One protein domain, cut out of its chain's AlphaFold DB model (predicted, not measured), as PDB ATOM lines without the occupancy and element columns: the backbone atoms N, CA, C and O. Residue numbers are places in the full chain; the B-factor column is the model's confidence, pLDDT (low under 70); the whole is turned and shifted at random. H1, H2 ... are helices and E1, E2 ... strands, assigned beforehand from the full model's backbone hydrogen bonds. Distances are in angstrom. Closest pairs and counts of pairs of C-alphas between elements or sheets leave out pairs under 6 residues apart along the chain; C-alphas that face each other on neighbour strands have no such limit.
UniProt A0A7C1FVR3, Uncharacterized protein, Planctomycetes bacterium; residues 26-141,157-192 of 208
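This is residues 26 to 141 and 157 to 192 of the 208 residues of an uncharacterized protein of Planctomycetes bacterium (UniProt A0A7C1FVR3). Look for a long, loose ribbon: the antiparallel strands E1 and E3 run side by side, with short E4 beside one end of E3, H1 packed along E3, and the long helix H3 slanting across the other end of the ribbon. The hairpin E5 and E6 sits beside the end of the ribbon where E1 begins, with Ser 168 of E6 near Leu 29 of E1 and its turn reaching away from the ribbon, the small pair E2 and E7 lies toward the opposite end, and residues 134 to 140 stick out. The printed part has 152 residues with seven named helices and seven named strands, in the order E1 E2 E3 E4 H1 H2 H3 H4 H5 E5 E6 H6 E7 H7, of mixed class. The sheets are E1 E3 E4 and E5 E6, both antiparallel, and E2 E7, parallel. The whole is loose, with a radius of gyration of the C-alphas of 20.7 A, and elongated, spanning 68 by 40 by 31 A.

Find C-alpha 28 at (224.573, 222.266, 107.316), where E1, residues 28 to 37, begins its 26.8 A. E2 is residues 41 to 43, E3 residues 56 to 66, 32.7 A, and E4 residues 72 to 74. Read on to H1, residues 80 to 91, 16.4 A, H2, residues 93 to 99, and H3, residues 101 to 121, 29.9 A, which ends at C-alpha 121 at (250.022, 194.796, 122.855). H4 is residues 124 to 127, H5 133 to 136, E5 157 to 161, E6 164 to 168, H6 177 to 181, E7 184 to 186 and H7 189 to 192.

Start at E1 and E3, where N 31 and O 62 are 2.8 A apart. In the hairpin E3 and E4, N 65 and O 73 are 2.9 A apart. H1 makes two layers with this sheet, helix on strands: it runs along E3 at a height of 7.3 A, the closest C-alphas being Val 59 and Ala 86, 5.0 A. H2 only grazes the sheet with residues 93 to 94, and touches H3 only at the corner. H3 is over E1 and E3, slantwise, at 54 degrees to E1 on the local plane; with residues 113 to 118 it touches H6, closest C-alphas Val 114 and Leu 177, 6.2 A. H4 is close to H3 but not clearly touching, and H5 is apart from H3. N 43 and O 185 of E2 and E7 are 2.9 A apart; the closest C-alphas of E2 and H7, Arg 43 and Leu 190, are 6.8 A apart. In the hairpin E5 and E6, N 161 and O 164 are 2.9 A apart; the closest C-alphas of E1 and E6, Leu 29 and Ser 168, are 6.3 A apart. Every O i to N i+4 pair is within hydrogen-bond range in H1, H2, H3 and H6; H4, H5 and H7 are too short for one.

The farthest C-alphas, Gly 129 and Asp 163, are 68.0 A apart. Between C-alphas 141 and 157, across the cut, the gap is 42.4 A; residues 142 to 156 are not printed. The link E2 to E3 is long, 12 residues. Mean pLDDT of the printed part is 85.8, and 28 residues are under 70: 26 to 28, 65 to 70, 72 to 77, 157 to 161 and 163 to 170.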
ATOM      1  N   SER A  26     220.501 225.016 104.335       56.00
ATOM      2  CA  SER A  26     221.301 225.098 103.105       56.00
ATOM      3  C   SER A  26     222.820 225.080 103.324       56.00
ATOM      4  O   SER A  26     223.555 224.995 102.347       56.00
ATOM      5  N   ALA A  27     223.299 225.186 104.569       58.62
ATOM      6  CA  ALA A  27     224.733 225.266 104.893       58.62
ATOM      7  C   ALA A  27     225.186 224.247 105.957       58.62
ATOM      8  O   ALA A  27     226.333 224.295 106.399       58.62
ATOM      9  N   MET A  28     224.295 223.336 106.359       67.19
ATOM     10  CA  MET A  28     224.573 222.266 107.316       67.19
ATOM     11  C   MET A  28     224.994 220.995 106.583       67.19
ATOM     12  O   MET A  28     224.255 220.479 105.745       67.19
ATOM     13  N   LEU A  29     226.175 220.481 106.919       74.19
ATOM     14  CA  LEU A  29     226.702 219.222 106.408       74.19
ATOM     15  C   LEU A  29     226.902 218.255 107.581       74.19
ATOM     16  O   LEU A  29     227.994 218.203 108.156       74.19
ATOM     17  N   PRO A  30     225.862 217.498 107.971       76.00
ATOM     18  CA  PRO A  30     226.011 216.497 109.012       76.00
ATOM     19  C   PRO A  30     226.920 215.362 108.532       76.00
ATOM     20  O   PRO A  30     226.837 214.893 107.392       76.00
ATOM     21  N   ARG A  31     227.781 214.902 109.432       80.50
ATOM     22  CA  ARG A  31     228.684 213.771 109.247       80.50
ATOM     23  C   ARG A  31     228.323 212.699 110.248       80.50
ATOM     24  O   ARG A  31     228.184 212.992 111.428       80.50
ATOM     25  N   TRP A  32     228.245 211.461 109.775       86.38
ATOM     26  CA  TRP A  32     228.062 210.296 110.627       86.38
ATOM     27  C   TRP A  32     229.111 209.243 110.330       86.38
ATOM     28  O   TRP A  32     229.504 209.054 109.176       86.38
ATOM     29  N   TRP A  33     229.538 208.547 111.374       89.56
ATOM     30  CA  TRP A  33     230.417 207.395 111.266       89.56
ATOM     31  C   TRP A  33     230.084 206.374 112.347       89.56
ATOM     32  O   TRP A  33     229.521 206.707 113.390       89.56
ATOM     33  N   LEU A  34     230.438 205.126 112.078       92.62
ATOM     34  CA  LEU A  34     230.350 204.034 113.034       92.62
ATOM     35  C   LEU A  34     231.644 203.968 113.841       92.62
ATOM     36  O   LEU A  34     232.734 204.081 113.278       92.62
ATOM     37  N   ALA A  35     231.540 203.772 115.145       93.38
ATOM     38  CA  ALA A  35     232.678 203.471 116.000       93.38
ATOM     39  C   ALA A  35     232.293 202.358 116.970       93.38
ATOM     40  O   ALA A  35     231.170 202.373 117.479       93.38
ATOM     41  N   PRO A  36     233.184 201.395 117.240       93.00
ATOM     42  CA  PRO A  36     232.896 200.400 118.248       93.00
ATOM     43  C   PRO A  36     232.902 201.053 119.635       93.00
ATOM     44  O   PRO A  36     233.712 201.939 119.925       93.00
ATOM     45  N   GLU A  37     231.990 200.613 120.486       91.31
ATOM     46  CA  GLU A  37     231.883 201.020 121.880       91.31
ATOM     47  C   GLU A  37     232.037 199.763 122.735       91.31
ATOM     48  O   GLU A  37     231.332 198.778 122.536       91.31
ATOM     49  N   TYR A  38     233.002 199.800 123.652       92.44
ATOM     50  CA  TYR A  38     233.281 198.725 124.598       92.44
ATOM     51  C   TYR A  38     233.238 199.285 126.014       92.44
ATOM     52  O   TYR A  38     233.641 200.430 126.266       92.44
ATOM     53  N   GLN A  39     232.797 198.449 126.948       94.00
ATOM     54  CA  GLN A  39     233.096 198.651 128.362       94.00
ATOM     55  C   GLN A  39     234.588 198.370 128.607       94.00
ATOM     56  O   GLN A  39     235.305 197.942 127.701       94.00
ATOM     57  N   ALA A  40     235.078 198.620 129.825       94.50
ATOM     58  CA  ALA A  40     236.449 198.249 130.158       94.50
ATOM     59  C   ALA A  40     236.651 196.740 129.945       94.50
ATOM     60  O   ALA A  40     235.825 195.935 130.399       94.50
ATOM     61  N   LEU A  41     237.732 196.383 129.251       95.38
ATOM     62  CA  LEU A  41     238.161 194.998 129.104       95.38
ATOM     63  C   LEU A  41     238.499 194.456 130.487       95.38
ATOM     64  O   LEU A  41     239.086 195.170 131.302       95.38
ATOM     65  N   LEU A  42     238.130 193.212 130.758       96.25
ATOM     66  CA  LEU A  42     238.549 192.567 131.997       96.25
ATOM     67  C   LEU A  42     239.779 191.714 131.747       96.25
ATOM     68  O   LEU A  42     239.900 191.125 130.675       96.25
ATOM     69  N   ARG A  43     240.648 191.634 132.753       95.62
ATOM     70  CA  ARG A  43     241.745 190.671 132.806       95.62
ATOM     71  C   ARG A  43     241.852 190.004 134.171       95.62
ATOM     72  O   ARG A  43     241.475 190.602 135.179       95.62
ATOM     73  N   ASP A  44     242.396 188.797 134.201       94.19
ATOM     74  CA  ASP A  44     242.897 188.186 135.435       94.19
ATOM     75  C   ASP A  44     244.194 188.871 135.919       94.19
ATOM     76  O   ASP A  44     244.730 189.785 135.277       94.19
ATOM     77  N   ALA A  45     244.689 188.465 137.091       92.56
ATOM     78  CA  ALA A  45     245.885 189.057 137.691       92.56
ATOM     79  C   ALA A  45     247.145 188.803 136.850       92.56
ATOM     80  O   ALA A  45     248.002 189.683 136.738       92.56
ATOM     81  N   GLU A  46     247.230 187.636 136.209       89.12
ATOM     82  CA  GLU A  46     248.370 187.246 135.379       89.12
ATOM     83  C   GLU A  46     248.302 187.812 133.945       89.12
ATOM     84  O   GLU A  46     249.299 187.799 133.219       89.12
ATOM     85  N   GLY A  47     247.154 188.348 133.522       90.75
ATOM     86  CA  GLY A  47     246.913 188.821 132.158       90.75
ATOM     87  C   GLY A  47     246.868 187.696 131.117       90.75
ATOM     88  O   GLY A  47     247.254 187.930 129.967       90.75
ATOM     89  N   LEU A  48     246.440 186.499 131.521       88.81
ATOM     90  CA  LEU A  48     246.305 185.302 130.687       88.81
ATOM     91  C   LEU A  48     244.861 185.057 130.237       88.81
ATOM     92  O   LEU A  48     244.644 184.353 129.257       88.81
ATOM     93  N   SER A  49     243.874 185.650 130.908       91.75
ATOM     94  CA  SER A  49     242.462 185.589 130.518       91.75
ATOM     95  C   SER A  49     241.867 186.977 130.387       91.75
ATOM     96  O   SER A  49     242.129 187.851 131.210       91.75
ATOM     97  N   TRP A  50     241.062 187.166 129.340       93.81
ATOM     98  CA  TRP A  50     240.517 188.462 128.951       93.81
ATOM     99  C   TRP A  50     239.036 188.362 128.582       93.81
ATOM    100  O   TRP A  50     238.631 187.430 127.893       93.81
ATOM    101  N   GLU A  51     238.235 189.347 128.990       94.25
ATOM    102  CA  GLU A  51     236.809 189.445 128.639       94.25
ATOM    103  C   GLU A  51     236.554 190.720 127.827       94.25
ATOM    104  O   GLU A  51     236.790 191.838 128.303       94.25
ATOM    105  N   LEU A  52     236.034 190.561 126.606       93.19
ATOM    106  CA  LEU A  52     235.512 191.670 125.812       93.19
ATOM    107  C   LEU A  52     234.079 191.957 126.263       93.19
ATOM    108  O   LEU A  52     233.186 191.129 126.095       93.19
ATOM    109  N   ARG A  53     233.844 193.147 126.825       92.06
ATOM    110  CA  ARG A  53     232.537 193.522 127.377       92.06
ATOM    111  C   ARG A  53     231.835 194.594 126.564       92.06
ATOM    112  O   ARG A  53     232.423 195.611 126.196       92.06
ATOM    113  N   GLY A  54     230.532 194.396 126.386       86.38
ATOM    114  CA  GLY A  54     229.648 195.381 125.772       86.38
ATOM    115  C   GLY A  54     229.994 195.690 124.320       86.38
ATOM    116  O   GLY A  54     229.783 196.828 123.917       86.38
ATOM    117  N   SER A  55     230.531 194.711 123.572       86.06
ATOM    118  CA  SER A  55     230.809 194.867 122.141       86.06
ATOM    119  C   SER A  55     229.559 195.365 121.429       86.06
ATOM    120  O   SER A  55     228.525 194.696 121.372       86.06
ATOM    121  N   SER A  56     229.647 196.594 120.945       89.06
ATOM    122  CA  SER A  56     228.560 197.285 120.278       89.06
ATOM    123  C   SER A  56     229.136 198.285 119.289       89.06
ATOM    124  O   SER A  56     230.327 198.606 119.305       89.06
ATOM    125  N   VAL A  57     228.287 198.787 118.399       93.62
ATOM    126  CA  VAL A  57     228.663 199.841 117.462       93.62
ATOM    127  C   VAL A  57     227.762 201.037 117.686       93.62
ATOM    128  O   VAL A  57     226.536 200.955 117.620       93.62
ATOM    129  N   LYS A  58     228.402 202.177 117.906       93.44
ATOM    130  CA  LYS A  58     227.757 203.467 118.059       93.44
ATOM    131  C   LYS A  58     227.835 204.248 116.768       93.44
ATOM    132  O   LYS A  58     228.885 204.324 116.127       93.44
ATOM    133  N   VAL A  59     226.726 204.879 116.413       92.69
ATOM    134  CA  VAL A  59     226.705 205.888 115.361       92.69
ATOM    135  C   VAL A  59     226.987 207.232 116.011       92.69
ATOM    136  O   VAL A  59     226.273 207.662 116.913       92.69
ATOM    137  N   LEU A  60     228.047 207.888 115.563       89.94
ATOM    138  CA  LEU A  60     228.434 209.218 116.011       89.94
ATOM    139  C   LEU A  60     228.040 210.247 114.957       89.94
ATOM    140  O   LEU A  60     227.947 209.917 113.775       89.94
ATOM    141  N   ALA A  61     227.787 211.478 115.398       87.19
ATOM    142  CA  ALA A  61     227.399 212.589 114.544       87.19
ATOM    143  C   ALA A  61     228.221 213.843 114.857       87.19
ATOM    144  O   ALA A  61     228.443 214.161 116.023       87.19
ATOM    145  N   GLU A  62     228.577 214.595 113.821       82.81
ATOM    146  CA  GLU A  62     229.109 215.960 113.893       82.81
ATOM    147  C   GLU A  62     228.465 216.819 112.802       82.81
ATOM    148  O   GLU A  62     227.902 216.293 111.841       82.81
ATOM    149  N   GLU A  63     228.533 218.141 112.935       74.94
ATOM    150  CA  GLU A  63     228.027 219.073 111.932       74.94
ATOM    151  C   GLU A  63     229.127 220.044 111.481       74.94
ATOM    152  O   GLU A  63     229.724 220.764 112.292       74.94
ATOM    153  N   ASP A  64     229.377 220.054 110.168       70.88
ATOM    154  CA  ASP A  64     230.236 221.031 109.500       70.88
ATOM    155  C   ASP A  64     229.373 222.156 108.905       70.88
ATOM    156  O   ASP A  64     228.296 221.907 108.354       70.88
ATOM    157  N   PHE A  65     229.876 223.391 108.959       67.12
ATOM    158  CA  PHE A  65     229.275 224.547 108.291       67.12
ATOM    159  C   PHE A  65     230.126 225.004 107.102       67.12
ATOM    160  O   PHE A  65     231.357 225.040 107.195       67.12
ATOM    161  N   LEU A  66     229.482 225.388 105.996       65.31
ATOM    162  CA  LEU A  66     230.149 226.022 104.853       65.31
ATOM    163  C   LEU A  66     230.088 227.548 104.962       65.31
ATOM    164  O   LEU A  66     229.015 228.146 104.920       65.31
ATOM    165  N   GLY A  67     231.256 228.179 105.063       64.62
ATOM    166  CA  GLY A  67     231.393 229.629 104.995       64.62
ATOM    167  C   GLY A  67     231.116 230.188 103.589       64.62
ATOM    168  O   GLY A  67     231.115 229.437 102.610       64.62
ATOM    169  N   PRO A  68     230.937 231.515 103.450       64.00
ATOM    170  CA  PRO A  68     230.607 232.161 102.174       64.00
ATOM    171  C   PRO A  68     231.621 231.937 101.041       64.00
ATOM    172  O   PRO A  68     231.251 232.050  99.878       64.00
ATOM    173  N   ALA A  69     232.881 231.609 101.357       69.25
ATOM    174  CA  ALA A  69     233.926 231.296 100.378       69.25
ATOM    175  C   ALA A  69     234.197 229.779 100.250       69.25
ATOM    176  O   ALA A  69     235.230 229.370  99.728       69.25
ATOM    177  N   GLY A  70     233.275 228.931 100.722       64.25
ATOM    178  CA  GLY A  70     233.363 227.472 100.608       64.25
ATOM    179  C   GLY A  70     234.265 226.791 101.642       64.25
ATOM    180  O   GLY A  70     234.441 225.574 101.590       64.25
ATOM    181  N   GLN A  71     234.821 227.533 102.605       71.69
ATOM    182  CA  GLN A  71     235.592 226.951 103.702       71.69
ATOM    183  C   GLN A  71     234.690 226.164 104.661       71.69
ATOM    184  O   GLN A  71     233.612 226.625 105.035       71.69
ATOM    185  N   ARG A  72     235.144 224.982 105.084       66.50
ATOM    186  CA  ARG A  72     234.457 224.161 106.091       66.50
ATOM    187  C   ARG A  72     234.917 224.564 107.487       66.50
ATOM    188  O   ARG A  72     236.117 224.588 107.745       66.50
ATOM    189  N   ALA A  73     233.976 224.833 108.382       66.06
ATOM    190  CA  ALA A  73     234.231 225.010 109.806       66.06
ATOM    191  C   ALA A  73     233.491 223.910 110.579       66.06
ATOM    192  O   ALA A  73     232.260 223.890 110.604       66.06
ATOM    193  N   GLY A  74     234.242 222.978 111.172       63.16
ATOM    194  CA  GLY A  74     233.684 221.917 112.011       63.16
ATOM    195  C   GLY A  74     233.331 222.449 113.395       63.16
ATOM    196  O   GLY A  74     234.122 223.166 114.006       63.16
ATOM    197  N   THR A  75     232.143 222.113 113.897       63.47
ATOM    198  CA  THR A  75     231.647 222.642 115.182       63.47
ATOM    199  C   THR A  75     231.878 221.699 116.372       63.47
ATOM    200  O   THR A  75     231.519 222.042 117.499       63.47
ATOM    201  N   ALA A  76     232.470 220.515 116.138       63.41
ATOM    202  CA  ALA A  76     232.643 219.412 117.100       63.41
ATOM    203  C   ALA A  76     231.344 218.953 117.804       63.41
ATOM    204  O   ALA A  76     231.378 218.153 118.737       63.41
ATOM    205  N   LYS A  77     230.184 219.464 117.377       68.88
ATOM    206  CA  LYS A  77     228.862 219.145 117.910       68.88
ATOM    207  C   LYS A  77     227.935 218.821 116.750       68.88
ATOM    208  O   LYS A  77     228.035 219.405 115.679       68.88
ATOM    209  N   ALA A  78     227.027 217.881 116.968       73.00
ATOM    210  CA  ALA A  78     225.956 217.606 116.025       73.00
ATOM    211  C   ALA A  78     224.761 218.532 116.272       73.00
ATOM    212  O   ALA A  78     224.382 218.778 117.421       73.00
ATOM    213  N   GLY A  79     224.104 218.961 115.196       79.12
ATOM    214  CA  GLY A  79     222.756 219.512 115.268       79.12
ATOM    215  C   GLY A  79     221.760 218.492 115.837       79.12
ATOM    216  O   GLY A  79     221.931 217.278 115.699       79.12
ATOM    217  N   ARG A  80     220.678 218.977 116.463       84.25
ATOM    218  CA  ARG A  80     219.698 218.147 117.197       84.25
ATOM    219  C   ARG A  80     219.155 216.968 116.380       84.25
ATOM    220  O   ARG A  80     219.120 215.850 116.884       84.25
ATOM    221  N   ALA A  81     218.756 217.201 115.129       85.12
ATOM    222  CA  ALA A  81     218.227 216.147 114.259       85.12
ATOM    223  C   ALA A  81     219.299 215.109 113.876       85.12
ATOM    224  O   ALA A  81     218.999 213.923 113.758       85.12
ATOM    225  N   ALA A  82     220.554 215.542 113.705       84.50
ATOM    226  CA  ALA A  82     221.667 214.657 113.368       84.50
ATOM    227  C   ALA A  82     222.060 213.763 114.551       84.50
ATOM    228  O   ALA A  82     222.258 212.563 114.355       84.50
ATOM    229  N   ALA A  83     222.097 214.331 115.761       88.19
ATOM    230  CA  ALA A  83     222.284 213.586 117.002       88.19
ATOM    231  C   ALA A  83     221.144 212.580 117.222       88.19
ATOM    232  O   ALA A  83     221.395 211.391 117.368       88.19
ATOM    233  N   GLN A  84     219.887 213.024 117.110       90.38
ATOM    234  CA  GLN A  84     218.720 212.151 117.268       90.38
ATOM    235  C   GLN A  84     218.720 210.985 116.269       90.38
ATOM    236  O   GLN A  84     218.359 209.862 116.622       90.38
ATOM    237  N   TRP A  85     219.115 211.231 115.018       89.56
ATOM    238  CA  TRP A  85     219.231 210.165 114.027       89.56
ATOM    239  C   TRP A  85     220.314 209.147 114.407       89.56
ATOM    240  O   TRP A  85     220.074 207.944 114.317       89.56
ATOM    241  N   ALA A  86     221.476 209.615 114.865       91.12
ATOM    242  CA  ALA A  86     222.576 208.760 115.301       91.12
ATOM    243  C   ALA A  86     222.206 207.925 116.540       91.12
ATOM    244  O   ALA A  86     222.460 206.719 116.575       91.12
ATOM    245  N   ASP A  87     221.508 208.524 117.505       92.88
ATOM    246  CA  ASP A  87     220.996 207.829 118.688       92.88
ATOM    247  C   ASP A  87     219.951 206.767 118.313       92.88
ATOM    248  O   ASP A  87     219.949 205.667 118.861       92.88
ATOM    249  N   ASN A  88     219.064 207.058 117.352       92.62
ATOM    250  CA  ASN A  88     218.115 206.069 116.831       92.62
ATOM    251  C   ASN A  88     218.838 204.900 116.152       92.62
ATOM    252  O   ASN A  88     218.548 203.749 116.465       92.62
ATOM    253  N   MET A  89     219.790 205.183 115.260       92.44
ATOM    254  CA  MET A  89     220.578 204.141 114.595       92.44
ATOM    255  C   MET A  89     221.322 203.264 115.607       92.44
ATOM    256  O   MET A  89     221.305 202.047 115.478       92.44
ATOM    257  N   THR A  90     221.923 203.875 116.633       94.12
ATOM    258  CA  THR A  90     222.637 203.157 117.700       94.12
ATOM    259  C   THR A  90     221.689 202.254 118.489       94.12
ATOM    260  O   THR A  90     221.965 201.073 118.667       94.12
ATOM    261  N   ARG A  91     220.525 202.769 118.912       94.56
ATOM    262  CA  ARG A  91     219.527 201.981 119.660       94.56
ATOM    263  C   ARG A  91     218.984 200.789 118.879       94.56
ATOM    264  O   ARG A  91     218.666 199.765 119.474       94.56
ATOM    265  N   HIS A  92     218.867 200.925 117.562       94.25
ATOM    266  CA  HIS A  92     218.361 199.875 116.686       94.25
ATOM    267  C   HIS A  92     219.470 199.051 116.013       94.25
ATOM    268  O   HIS A  92     219.163 198.237 115.144       94.25
ATOM    269  N   TYR A  93     220.738 199.225 116.401       93.81
ATOM    270  CA  TYR A  93     221.868 198.623 115.691       93.81
ATOM    271  C   TYR A  93     221.791 197.094 115.634       93.81
ATOM    272  O   TYR A  93     221.993 196.513 114.575       93.81
ATOM    273  N   GLU A  94     221.412 196.435 116.729       93.31
ATOM    274  CA  GLU A  94     221.274 194.972 116.753       93.31
ATOM    275  C   GLU A  94     220.155 194.477 115.826       93.31
ATOM    276  O   GLU A  94     220.311 193.487 115.115       93.31
ATOM    277  N   GLN A  95     219.037 195.204 115.758       95.00
ATOM    278  CA  GLN A  95     217.955 194.880 114.823       95.00
ATOM    279  C   GLN A  95     218.400 195.097 113.372       95.00
ATOM    280  O   GLN A  95     218.050 194.304 112.500       95.00
ATOM    281  N   LEU A  96     219.193 196.144 113.117       93.12
ATOM    282  CA  LEU A  96     219.808 196.385 111.813       93.12
ATOM    283  C   LEU A  96     220.785 195.275 111.436       93.12
ATOM    284  O   LEU A  96     220.735 194.824 110.304       93.12
ATOM    285  N   ALA A  97     221.621 194.804 112.360       94.31
ATOM    286  CA  ALA A  97     222.577 193.727 112.114       94.31
ATOM    287  C   ALA A  97     221.907 192.388 111.786       94.31
ATOM    288  O   ALA A  97     222.440 191.623 110.986       94.31
ATOM    289  N   LEU A  98     220.735 192.119 112.365       94.69
ATOM    290  CA  LEU A  98     219.932 190.943 112.019       94.69
ATOM    291  C   LEU A  98     219.254 191.080 110.650       94.69
ATOM    292  O   LEU A  98     219.155 190.101 109.916       94.69
ATOM    293  N   ALA A  99     218.767 192.277 110.316       95.31
ATOM    294  CA  ALA A  99     218.043 192.524 109.071       95.31
ATOM    295  C   ALA A  99     218.971 192.725 107.858       95.31
ATOM    296  O   ALA A  99     218.634 192.322 106.747       95.31
ATOM    297  N   ASP A 100     220.131 193.340 108.072       94.06
ATOM    298  CA  ASP A 100     221.192 193.564 107.098       94.06
ATOM    299  C   ASP A 100     222.544 193.169 107.730       94.06
ATOM    300  O   ASP A 100     223.139 193.936 108.504       94.06
ATOM    301  N   PRO A 101     223.049 191.959 107.416       94.56
ATOM    302  CA  PRO A 101     224.247 191.399 108.036       94.56
ATOM    303  C   PRO A 101     225.505 192.260 107.914       94.56
ATOM    304  O   PRO A 101     226.442 192.061 108.690       94.56
ATOM    305  N   VAL A 102     225.550 193.231 106.991       92.31
ATOM    306  CA  VAL A 102     226.702 194.130 106.851       92.31
ATOM    307  C   VAL A 102     226.986 194.904 108.144       92.31
ATOM    308  O   VAL A 102     228.147 195.136 108.478       92.31
ATOM    309  N   PHE A 103     225.959 195.251 108.931       92.62
ATOM    310  CA  PHE A 103     226.155 195.917 110.222       92.62
ATOM    311  C   PHE A 103     226.779 194.960 111.250       92.62
ATOM    312  O   PHE A 103     227.736 195.321 111.931       92.62
ATOM    313  N   GLY A 104     226.330 193.703 111.300       94.38
ATOM    314  CA  GLY A 104     226.960 192.680 112.144       94.38
ATOM    315  C   GLY A 104     228.423 192.428 111.761       94.38
ATOM    316  O   GLY A 104     229.285 192.307 112.630       94.38
ATOM    317  N   GLN A 105     228.734 192.438 110.463       93.75
ATOM    318  CA  GLN A 105     230.104 192.292 109.965       93.75
ATOM    319  C   GLN A 105     231.016 193.440 110.413       93.75
ATOM    320  O   GLN A 105     232.164 193.190 110.770       93.75
ATOM    321  N   VAL A 106     230.521 194.683 110.457       92.62
ATOM    322  CA  VAL A 106     231.300 195.820 110.980       92.62
ATOM    323  C   VAL A 106     231.672 195.608 112.449       92.62
ATOM    324  O   VAL A 106     232.826 195.852 112.809       92.62
ATOM    325  N   ARG A 107     230.741 195.118 113.282       92.81
ATOM    326  CA  ARG A 107     231.031 194.759 114.682       92.81
ATOM    327  C   ARG A 107     232.094 193.663 114.757       92.81
ATOM    328  O   ARG A 107     233.114 193.867 115.402       92.81
ATOM    329  N   ASN A 108     231.919 192.572 114.013       93.56
ATOM    330  CA  ASN A 108     232.858 191.446 114.027       93.56
ATOM    331  C   ASN A 108     234.275 191.860 113.588       93.56
ATOM    332  O   ASN A 108     235.264 191.425 114.175       93.56
ATOM    333  N   CYS A 109     234.395 192.733 112.582       93.00
ATOM    334  CA  CYS A 109     235.685 193.291 112.172       93.00
ATOM    335  C   CYS A 109     236.326 194.133 113.283       93.00
ATOM    336  O   CYS A 109     237.546 194.102 113.450       93.00
ATOM    337  N   ALA A 110     235.526 194.890 114.041       92.56
ATOM    338  CA  ALA A 110     236.022 195.652 115.179       92.56
ATOM    339  C   ALA A 110     236.460 194.741 116.335       92.56
ATOM    340  O   ALA A 110     237.518 194.995 116.906       92.56
ATOM    341  N   ASP A 111     235.701 193.686 116.643       94.19
ATOM    342  CA  ASP A 111     236.059 192.691 117.663       94.19
ATOM    343  C   ASP A 111     237.386 192.016 117.314       94.19
ATOM    344  O   ASP A 111     238.318 192.001 118.120       94.19
ATOM    345  N   LEU A 112     237.521 191.539 116.074       94.50
ATOM    346  CA  LEU A 112     238.745 190.895 115.603       94.50
ATOM    347  C   LEU A 112     239.949 191.846 115.656       94.50
ATOM    348  O   LEU A 112     241.043 191.442 116.053       94.50
ATOM    349  N   ALA A 113     239.755 193.118 115.302       93.88
ATOM    350  CA  ALA A 113     240.806 194.125 115.404       93.88
ATOM    351  C   ALA A 113     241.225 194.381 116.863       93.88
ATOM    352  O   ALA A 113     242.414 194.557 117.129       93.88
ATOM    353  N   VAL A 114     240.278 194.379 117.808       94.12
ATOM    354  CA  VAL A 114     240.569 194.504 119.246       94.12
ATOM    355  C   VAL A 114     241.330 193.289 119.755       94.12
ATOM    356  O   VAL A 114     242.359 193.471 120.400       94.12
ATOM    357  N   VAL A 115     240.893 192.073 119.421       94.50
ATOM    358  CA  VAL A 115     241.586 190.833 119.805       94.50
ATOM    359  C   VAL A 115     243.008 190.808 119.246       94.50
ATOM    360  O   VAL A 115     243.958 190.591 119.995       94.50
ATOM    361  N   GLY A 116     243.187 191.103 117.955       93.75
ATOM    362  CA  GLY A 116     244.515 191.150 117.339       93.75
ATOM    363  C   GLY A 116     245.426 192.198 117.983       93.75
ATOM    364  O   GLY A 116     246.598 191.930 118.255       93.75
ATOM    365  N   ALA A 117     244.888 193.381 118.290       94.31
ATOM    366  CA  ALA A 117     245.645 194.424 118.971       94.31
ATOM    367  C   ALA A 117     245.983 194.056 120.418       94.31
ATOM    368  O   ALA A 117     247.077 194.380 120.870       94.31
ATOM    369  N   LEU A 118     245.089 193.363 121.124       95.00
ATOM    370  CA  LEU A 118     245.326 192.864 122.475       95.00
ATOM    371  C   LEU A 118     246.451 191.822 122.488       95.00
ATOM    372  O   LEU A 118     247.391 191.957 123.268       95.00
ATOM    373  N   ILE A 119     246.405 190.844 121.575       93.69
ATOM    374  CA  ILE A 119     247.448 189.817 121.417       93.69
ATOM    375  C   ILE A 119     248.820 190.463 121.212       93.69
ATOM    376  O   ILE A 119     249.785 190.086 121.880       93.69
ATOM    377  N   ALA A 120     248.898 191.452 120.318       92.50
ATOM    378  CA  ALA A 120     250.138 192.162 120.027       92.50
ATOM    379  C   ALA A 120     250.601 193.053 121.195       92.50
ATOM    380  O   ALA A 120     251.777 193.031 121.551       92.50
ATOM    381  N   HIS A 121     249.696 193.833 121.797       94.06
ATOM    382  CA  HIS A 121     250.022 194.796 122.855       94.06
ATOM    383  C   HIS A 121     250.472 194.117 124.152       94.06
ATOM    384  O   HIS A 121     251.413 194.573 124.793       94.06
ATOM    385  N   GLU A 122     249.822 193.014 124.520       94.31
ATOM    386  CA  GLU A 122     250.077 192.289 125.769       94.31
ATOM    387  C   GLU A 122     251.073 191.137 125.606       94.31
ATOM    388  O   GLU A 122     251.318 190.398 126.565       94.31
ATOM    389  N   ASN A 123     251.643 190.982 124.405       93.62
ATOM    390  CA  ASN A 123     252.572 189.915 124.039       93.62
ATOM    391  C   ASN A 123     252.030 188.514 124.395       93.62
ATOM    392  O   ASN A 123     252.735 187.680 124.971       93.62
ATOM    393  N   LEU A 124     250.746 188.271 124.101       93.12
ATOM    394  CA  LEU A 124     250.036 187.080 124.583       93.12
ATOM    395  C   LEU A 124     250.585 185.782 123.986       93.12
ATOM    396  O   LEU A 124     250.632 184.776 124.684       93.12
ATOM    397  N   LEU A 125     251.061 185.809 122.738       92.31
ATOM    398  CA  LEU A 125     251.688 184.643 122.104       92.31
ATOM    399  C   LEU A 125     252.911 184.164 122.892       92.31
ATOM    400  O   LEU A 125     253.020 182.981 123.197       92.31
ATOM    401  N   ALA A 126     253.784 185.088 123.304       92.12
ATOM    402  CA  ALA A 126     254.956 184.745 124.103       92.12
ATOM    403  C   ALA A 126     254.572 184.255 125.507       92.12
ATOM    404  O   ALA A 126     255.150 183.284 125.987       92.12
ATOM    405  N   LYS A 127     253.578 184.886 126.152       91.06
ATOM    406  CA  LYS A 127     253.070 184.440 127.464       91.06
ATOM    407  C   LYS A 127     252.485 183.025 127.408       91.06
ATOM    408  O   LYS A 127     252.646 182.273 128.360       91.06
ATOM    409  N   ALA A 128     251.845 182.672 126.296       87.31
ATOM    410  CA  ALA A 128     251.284 181.347 126.056       87.31
ATOM    411  C   ALA A 128     252.310 180.326 125.523       87.31
ATOM    412  O   ALA A 128     251.954 179.168 125.323       87.31
ATOM    413  N   GLY A 129     253.553 180.732 125.234       90.00
ATOM    414  CA  GLY A 129     254.529 179.872 124.554       90.00
ATOM    415  C   GLY A 129     254.073 179.414 123.161       90.00
ATOM    416  O   GLY A 129     254.472 178.347 122.702       90.00
ATOM    417  N   CYS A 130     253.208 180.189 122.501       89.50
ATOM    418  CA  CYS A 130     252.624 179.862 121.206       89.50
ATOM    419  C   CYS A 130     253.392 180.565 120.082       89.50
ATOM    420  O   CYS A 130     253.386 181.794 119.980       89.50
ATOM    421  N   GLU A 131     254.026 179.785 119.208       90.94
ATOM    422  CA  GLU A 131     254.707 180.300 118.022       90.94
ATOM    423  C   GLU A 131     253.850 180.103 116.768       90.94
ATOM    424  O   GLU A 131     253.368 179.007 116.487       90.94
ATOM    425  N   LEU A 132     253.694 181.170 115.978       90.75
ATOM    426  CA  LEU A 132     252.924 181.167 114.726       90.75
ATOM    427  C   LEU A 132     253.784 181.630 113.531       90.75
ATOM    428  O   LEU A 132     253.409 182.581 112.840       90.75
ATOM    429  N   PRO A 133     254.944 180.997 113.265       89.94
ATOM    430  CA  PRO A 133     255.931 181.512 112.314       89.94
ATOM    431  C   PRO A 133     255.364 181.660 110.898       89.94
ATOM    432  O   PRO A 133     255.565 182.690 110.269       89.94
ATOM    433  N   ALA A 134     254.568 180.698 110.421       90.38
ATOM    434  CA  ALA A 134     253.968 180.773 109.087       90.38
ATOM    435  C   ALA A 134     252.916 181.890 108.945       90.38
ATOM    436  O   ALA A 134     252.775 182.452 107.865       90.38
ATOM    437  N   MET A 135     252.171 182.212 110.010       88.44
ATOM    438  CA  MET A 135     251.124 183.246 109.966       88.44
ATOM    439  C   MET A 135     251.682 184.660 110.139       88.44
ATOM    440  O   MET A 135     251.086 185.616 109.649       88.44
ATOM    441  N   LEU A 136     252.792 184.796 110.870       88.69
ATOM    442  CA  LEU A 136     253.418 186.082 111.176       88.69
ATOM    443  C   LEU A 136     254.542 186.451 110.202       88.69
ATOM    444  O   LEU A 136     254.967 187.605 110.188       88.69
ATOM    445  N   ASP A 137     255.010 185.506 109.385       89.75
ATOM    446  CA  ASP A 137     256.010 185.755 108.356       89.75
ATOM    447  C   ASP A 137     255.343 186.151 107.022       89.75
ATOM    448  O   ASP A 137     254.778 185.297 106.328       89.75
ATOM    449  N   PRO A 138     255.434 187.426 106.598       88.75
ATOM    450  CA  PRO A 138     254.848 187.884 105.341       88.75
ATOM    451  C   PRO A 138     255.532 187.296 104.097       88.75
ATOM    452  O   PRO A 138     255.013 187.463 102.993       88.75
ATOM    453  N   THR A 139     256.696 186.653 104.240       91.75
ATOM    454  CA  THR A 139     257.362 185.919 103.153       91.75
ATOM    455  C   THR A 139     256.759 184.531 102.948       91.75
ATOM    456  O   THR A 139     256.747 184.038 101.821       91.75
ATOM    457  N   VAL A 140     256.207 183.935 104.011       92.94
ATOM    458  CA  VAL A 140     255.525 182.633 103.985       92.94
ATOM    459  C   VAL A 140     254.044 182.808 103.659       92.94
ATOM    460  O   VAL A 140     253.526 182.120 102.780       92.94
ATOM    461  N   LEU A 141     253.368 183.756 104.317       91.38
ATOM    462  CA  LEU A 141     251.962 184.079 104.082       91.38
ATOM    463  C   LEU A 141     251.804 185.555 103.673       91.38
ATOM    464  O   LEU A 141     251.556 186.426 104.512       91.38
ATOM    465  N   SER A 157     222.458 212.418  98.924       67.44
ATOM    466  CA  SER A 157     220.999 212.557  98.894       67.44
ATOM    467  C   SER A 157     220.654 214.037  98.881       67.44
ATOM    468  O   SER A 157     221.166 214.800  99.705       67.44
ATOM    469  N   MET A 158     219.788 214.421  97.946       68.25
ATOM    470  CA  MET A 158     219.232 215.763  97.838       68.25
ATOM    471  C   MET A 158     217.724 215.683  98.011       68.25
ATOM    472  O   MET A 158     217.059 214.906  97.330       68.25
ATOM    473  N   LEU A 159     217.176 216.499  98.905       69.94
ATOM    474  CA  LEU A 159     215.733 216.623  99.062       69.94
ATOM    475  C   LEU A 159     215.355 218.093  99.118       69.94
ATOM    476  O   LEU A 159     215.958 218.879  99.853       69.94
ATOM    477  N   LYS A 160     214.348 218.456  98.324       67.62
ATOM    478  CA  LYS A 160     213.740 219.778  98.371       67.62
ATOM    479  C   LYS A 160     212.616 219.749  99.405       67.62
ATOM    480  O   LYS A 160     211.654 219.001  99.251       67.62
ATOM    481  N   LYS A 161     212.746 220.541 100.471       65.06
ATOM    482  CA  LYS A 161     211.706 220.736 101.490       65.06
ATOM    483  C   LYS A 161     211.283 222.200 101.449       65.06
ATOM    484  O   LYS A 161     212.084 223.082 101.760       65.06
ATOM    485  N   ASN A 162     210.045 222.458 101.025       70.94
ATOM    486  CA  ASN A 162     209.569 223.791 100.629       70.94
ATOM    487  C   ASN A 162     210.490 224.395  99.545       70.94
ATOM    488  O   ASN A 162     210.751 223.738  98.541       70.94
ATOM    489  N   ASP A 163     211.041 225.590  99.766       69.38
ATOM    490  CA  ASP A 163     211.972 226.262  98.844       69.38
ATOM    491  C   ASP A 163     213.457 226.023  99.163       69.38
ATOM    492  O   ASP A 163     214.327 226.728  98.654       69.38
ATOM    493  N   ARG A 164     213.784 225.035 100.007       64.62
ATOM    494  CA  ARG A 164     215.166 224.781 100.444       64.62
ATOM    495  C   ARG A 164     215.656 223.401 100.037       64.62
ATOM    496  O   ARG A 164     214.946 222.407 100.182       64.62
ATOM    497  N   TRP A 165     216.901 223.353  99.571       68.56
ATOM    498  CA  TRP A 165     217.628 222.117  99.309       68.56
ATOM    499  C   TRP A 165     218.367 221.665 100.560       68.56
ATOM    500  O   TRP A 165     219.084 222.450 101.178       68.56
ATOM    501  N   VAL A 166     218.203 220.391 100.900       68.62
ATOM    502  CA  VAL A 166     219.000 219.696 101.909       68.62
ATOM    503  C   VAL A 166     219.901 218.714 101.181       68.62
ATOM    504  O   VAL A 166     219.408 217.887 100.411       68.62
ATOM    505  N   ILE A 167     221.207 218.811 101.423       68.12
ATOM    506  CA  ILE A 167     222.227 217.946 100.831       68.12
ATOM    507  C   ILE A 167     222.909 217.195 101.965       68.12
ATOM    508  O   ILE A 167     223.418 217.812 102.897       68.12
ATOM    509  N   SER A 168     222.943 215.868 101.890       67.12
ATOM    510  CA  SER A 168     223.642 215.057 102.885       67.12
ATOM    511  C   SER A 168     224.573 214.054 102.210       67.12
ATOM    512  O   SER A 168     224.133 213.275 101.357       67.12
ATOM    513  N   ALA A 169     225.839 214.065 102.622       64.81
ATOM    514  CA  ALA A 169     226.871 213.121 102.217       64.81
ATOM    515  C   ALA A 169     227.562 212.622 103.486       64.81
ATOM    516  O   ALA A 169     228.155 213.413 104.218       64.81
ATOM    517  N   SER A 170     227.458 211.329 103.783       66.19
ATOM    518  CA  SER A 170     228.074 210.788 104.989       66.19
ATOM    519  C   SER A 170     228.293 209.291 104.920       66.19
ATOM    520  O   SER A 170     227.445 208.552 104.419       66.19
ATOM    521  N   GLY A 171     229.375 208.859 105.542       73.06
ATOM    522  CA  GLY A 171     229.704 207.471 105.796       73.06
ATOM    523  C   GLY A 171     231.103 207.405 106.388       73.06
ATOM    524  O   GLY A 171     231.906 208.323 106.211       73.06
ATOM    525  N   GLY A 172     231.388 206.327 107.104       83.19
ATOM    526  CA  GLY A 172     232.707 206.089 107.667       83.19
ATOM    527  C   GLY A 172     232.656 205.111 108.823       83.19
ATOM    528  O   GLY A 172     231.623 204.941 109.470       83.19
ATOM    529  N   VAL A 173     233.798 204.492 109.085       87.44
ATOM    530  CA  VAL A 173     234.040 203.679 110.271       87.44
ATOM    531  C   VAL A 173     235.323 204.198 110.908       87.44
ATOM    532  O   VAL A 173     236.307 204.438 110.208       87.44
ATOM    533  N   LYS A 174     235.316 204.399 112.222       90.06
ATOM    534  CA  LYS A 174     236.489 204.787 113.003       90.06
ATOM    535  C   LYS A 174     236.702 203.756 114.097       90.06
ATOM    536  O   LYS A 174     235.860 203.613 114.974       90.06
ATOM    537  N   ILE A 175     237.855 203.097 114.077       89.06
ATOM    538  CA  ILE A 175     238.272 202.160 115.120       89.06
ATOM    539  C   ILE A 175     239.522 202.741 115.784       89.06
ATOM    540  O   ILE A 175     240.548 202.913 115.132       89.06
ATOM    541  N   ASP A 176     239.426 203.077 117.071       90.38
ATOM    542  CA  ASP A 176     240.556 203.557 117.876       90.38
ATOM    543  C   ASP A 176     240.940 202.502 118.920       90.38
ATOM    544  O   ASP A 176     240.480 202.513 120.063       90.38
ATOM    545  N   LEU A 177     241.798 201.575 118.494       91.12
ATOM    546  CA  LEU A 177     242.229 200.430 119.298       91.12
ATOM    547  C   LEU A 177     243.006 200.862 120.548       91.12
ATOM    548  O   LEU A 177     242.858 200.260 121.606       91.12
ATOM    549  N   ARG A 178     243.790 201.945 120.468       90.12
ATOM    550  CA  ARG A 178     244.603 202.424 121.598       90.12
ATOM    551  C   ARG A 178     243.732 202.904 122.750       90.12
ATOM    552  O   ARG A 178     244.060 202.664 123.906       90.12
ATOM    553  N   THR A 179     242.642 203.601 122.444       90.56
ATOM    554  CA  THR A 179     241.707 204.077 123.470       90.56
ATOM    555  C   THR A 179     240.961 202.917 124.133       90.56
ATOM    556  O   THR A 179     240.710 202.974 125.335       90.56
ATOM    557  N   ILE A 180     240.645 201.862 123.377       91.38
ATOM    558  CA  ILE A 180     239.986 200.657 123.899       91.38
ATOM    559  C   ILE A 180     240.929 199.899 124.842       91.38
ATOM    560  O   ILE A 180     240.573 199.659 125.992       91.38
ATOM    561  N   LEU A 181     242.161 199.622 124.406       92.31
ATOM    562  CA  LEU A 181     243.148 198.859 125.182       92.31
ATOM    563  C   LEU A 181     243.635 199.568 126.457       92.31
ATOM    564  O   LEU A 181     244.188 198.927 127.340       92.31
ATOM    565  N   LYS A 182     243.428 200.883 126.591       92.50
ATOM    566  CA  LYS A 182     243.741 201.624 127.829       92.50
ATOM    567  C   LYS A 182     242.708 201.427 128.941       92.50
ATOM    568  O   LYS A 182     242.985 201.782 130.083       92.50
ATOM    569  N   LYS A 183     241.513 200.930 128.618       92.88
ATOM    570  CA  LYS A 183     240.417 200.735 129.573       92.88
ATOM    571  C   LYS A 183     240.390 199.275 130.008       92.88
ATOM    572  O   LYS A 183     239.655 198.480 129.430       92.88
ATOM    573  N   VAL A 184     241.202 198.940 131.005       94.44
ATOM    574  CA  VAL A 184     241.333 197.572 131.520       94.44
ATOM    575  C   VAL A 184     241.083 197.553 133.024       94.44
ATOM    576  O   VAL A 184     241.631 198.375 133.755       94.44
ATOM    577  N   GLU A 185     240.274 196.601 133.475       96.38
ATOM    578  CA  GLU A 185     239.937 196.364 134.880       96.38
ATOM    579  C   GLU A 185     240.307 194.928 135.281       96.38
ATOM    580  O   GLU A 185     240.294 194.010 134.460       96.38
ATOM    581  N   LEU A 186     240.652 194.730 136.554       95.69
ATOM    582  CA  LEU A 186     240.929 193.404 137.104       95.69
ATOM    583  C   LEU A 186     239.614 192.678 137.419       95.69
ATOM    584  O   LEU A 186     238.702 193.273 137.991       95.69
ATOM    585  N   ALA A 187     239.540 191.389 137.101       95.50
ATOM    586  CA  ALA A 187     238.426 190.531 137.474       95.50
ATOM    587  C   ALA A 187     238.911 189.130 137.867       95.50
ATOM    588  O   ALA A 187     239.184 188.293 137.010       95.50
ATOM    589  N   GLU A 188     238.953 188.854 139.172       89.25
ATOM    590  CA  GLU A 188     239.421 187.573 139.736       89.25
ATOM    591  C   GLU A 188     238.629 186.365 139.219       89.25
ATOM    592  O   GLU A 188     239.192 185.297 139.002       89.25
ATOM    593  N   LYS A 189     237.337 186.551 138.909       91.69
ATOM    594  CA  LYS A 189     236.483 185.513 138.307       91.69
ATOM    595  C   LYS A 189     237.078 184.894 137.032       91.69
ATOM    596  O   LYS A 189     236.770 183.749 136.722       91.69
ATOM    597  N   LEU A 190     237.905 185.637 136.287       91.38
ATOM    598  CA  LEU A 190     238.509 185.147 135.048       91.38
ATOM    599  C   LEU A 190     239.580 184.090 135.303       91.38
ATOM    600  O   LEU A 190     239.740 183.195 134.481       91.38
ATOM    601  N   GLU A 191     240.260 184.140 136.447       88.94
ATOM    602  CA  GLU A 191     241.220 183.104 136.824       88.94
ATOM    603  C   GLU A 191     240.508 181.764 137.068       88.94
ATOM    604  O   GLU A 191     241.008 180.709 136.683       88.94
ATOM    605  N   THR A 192     239.312 181.798 137.668       88.00
ATOM    606  CA  THR A 192     238.479 180.601 137.853       88.00
ATOM    607  C   THR A 192     238.070 180.004 136.510       88.00
ATOM    608  O   THR A 192     238.298 178.818 136.293       88.00
TER     609      THR A 192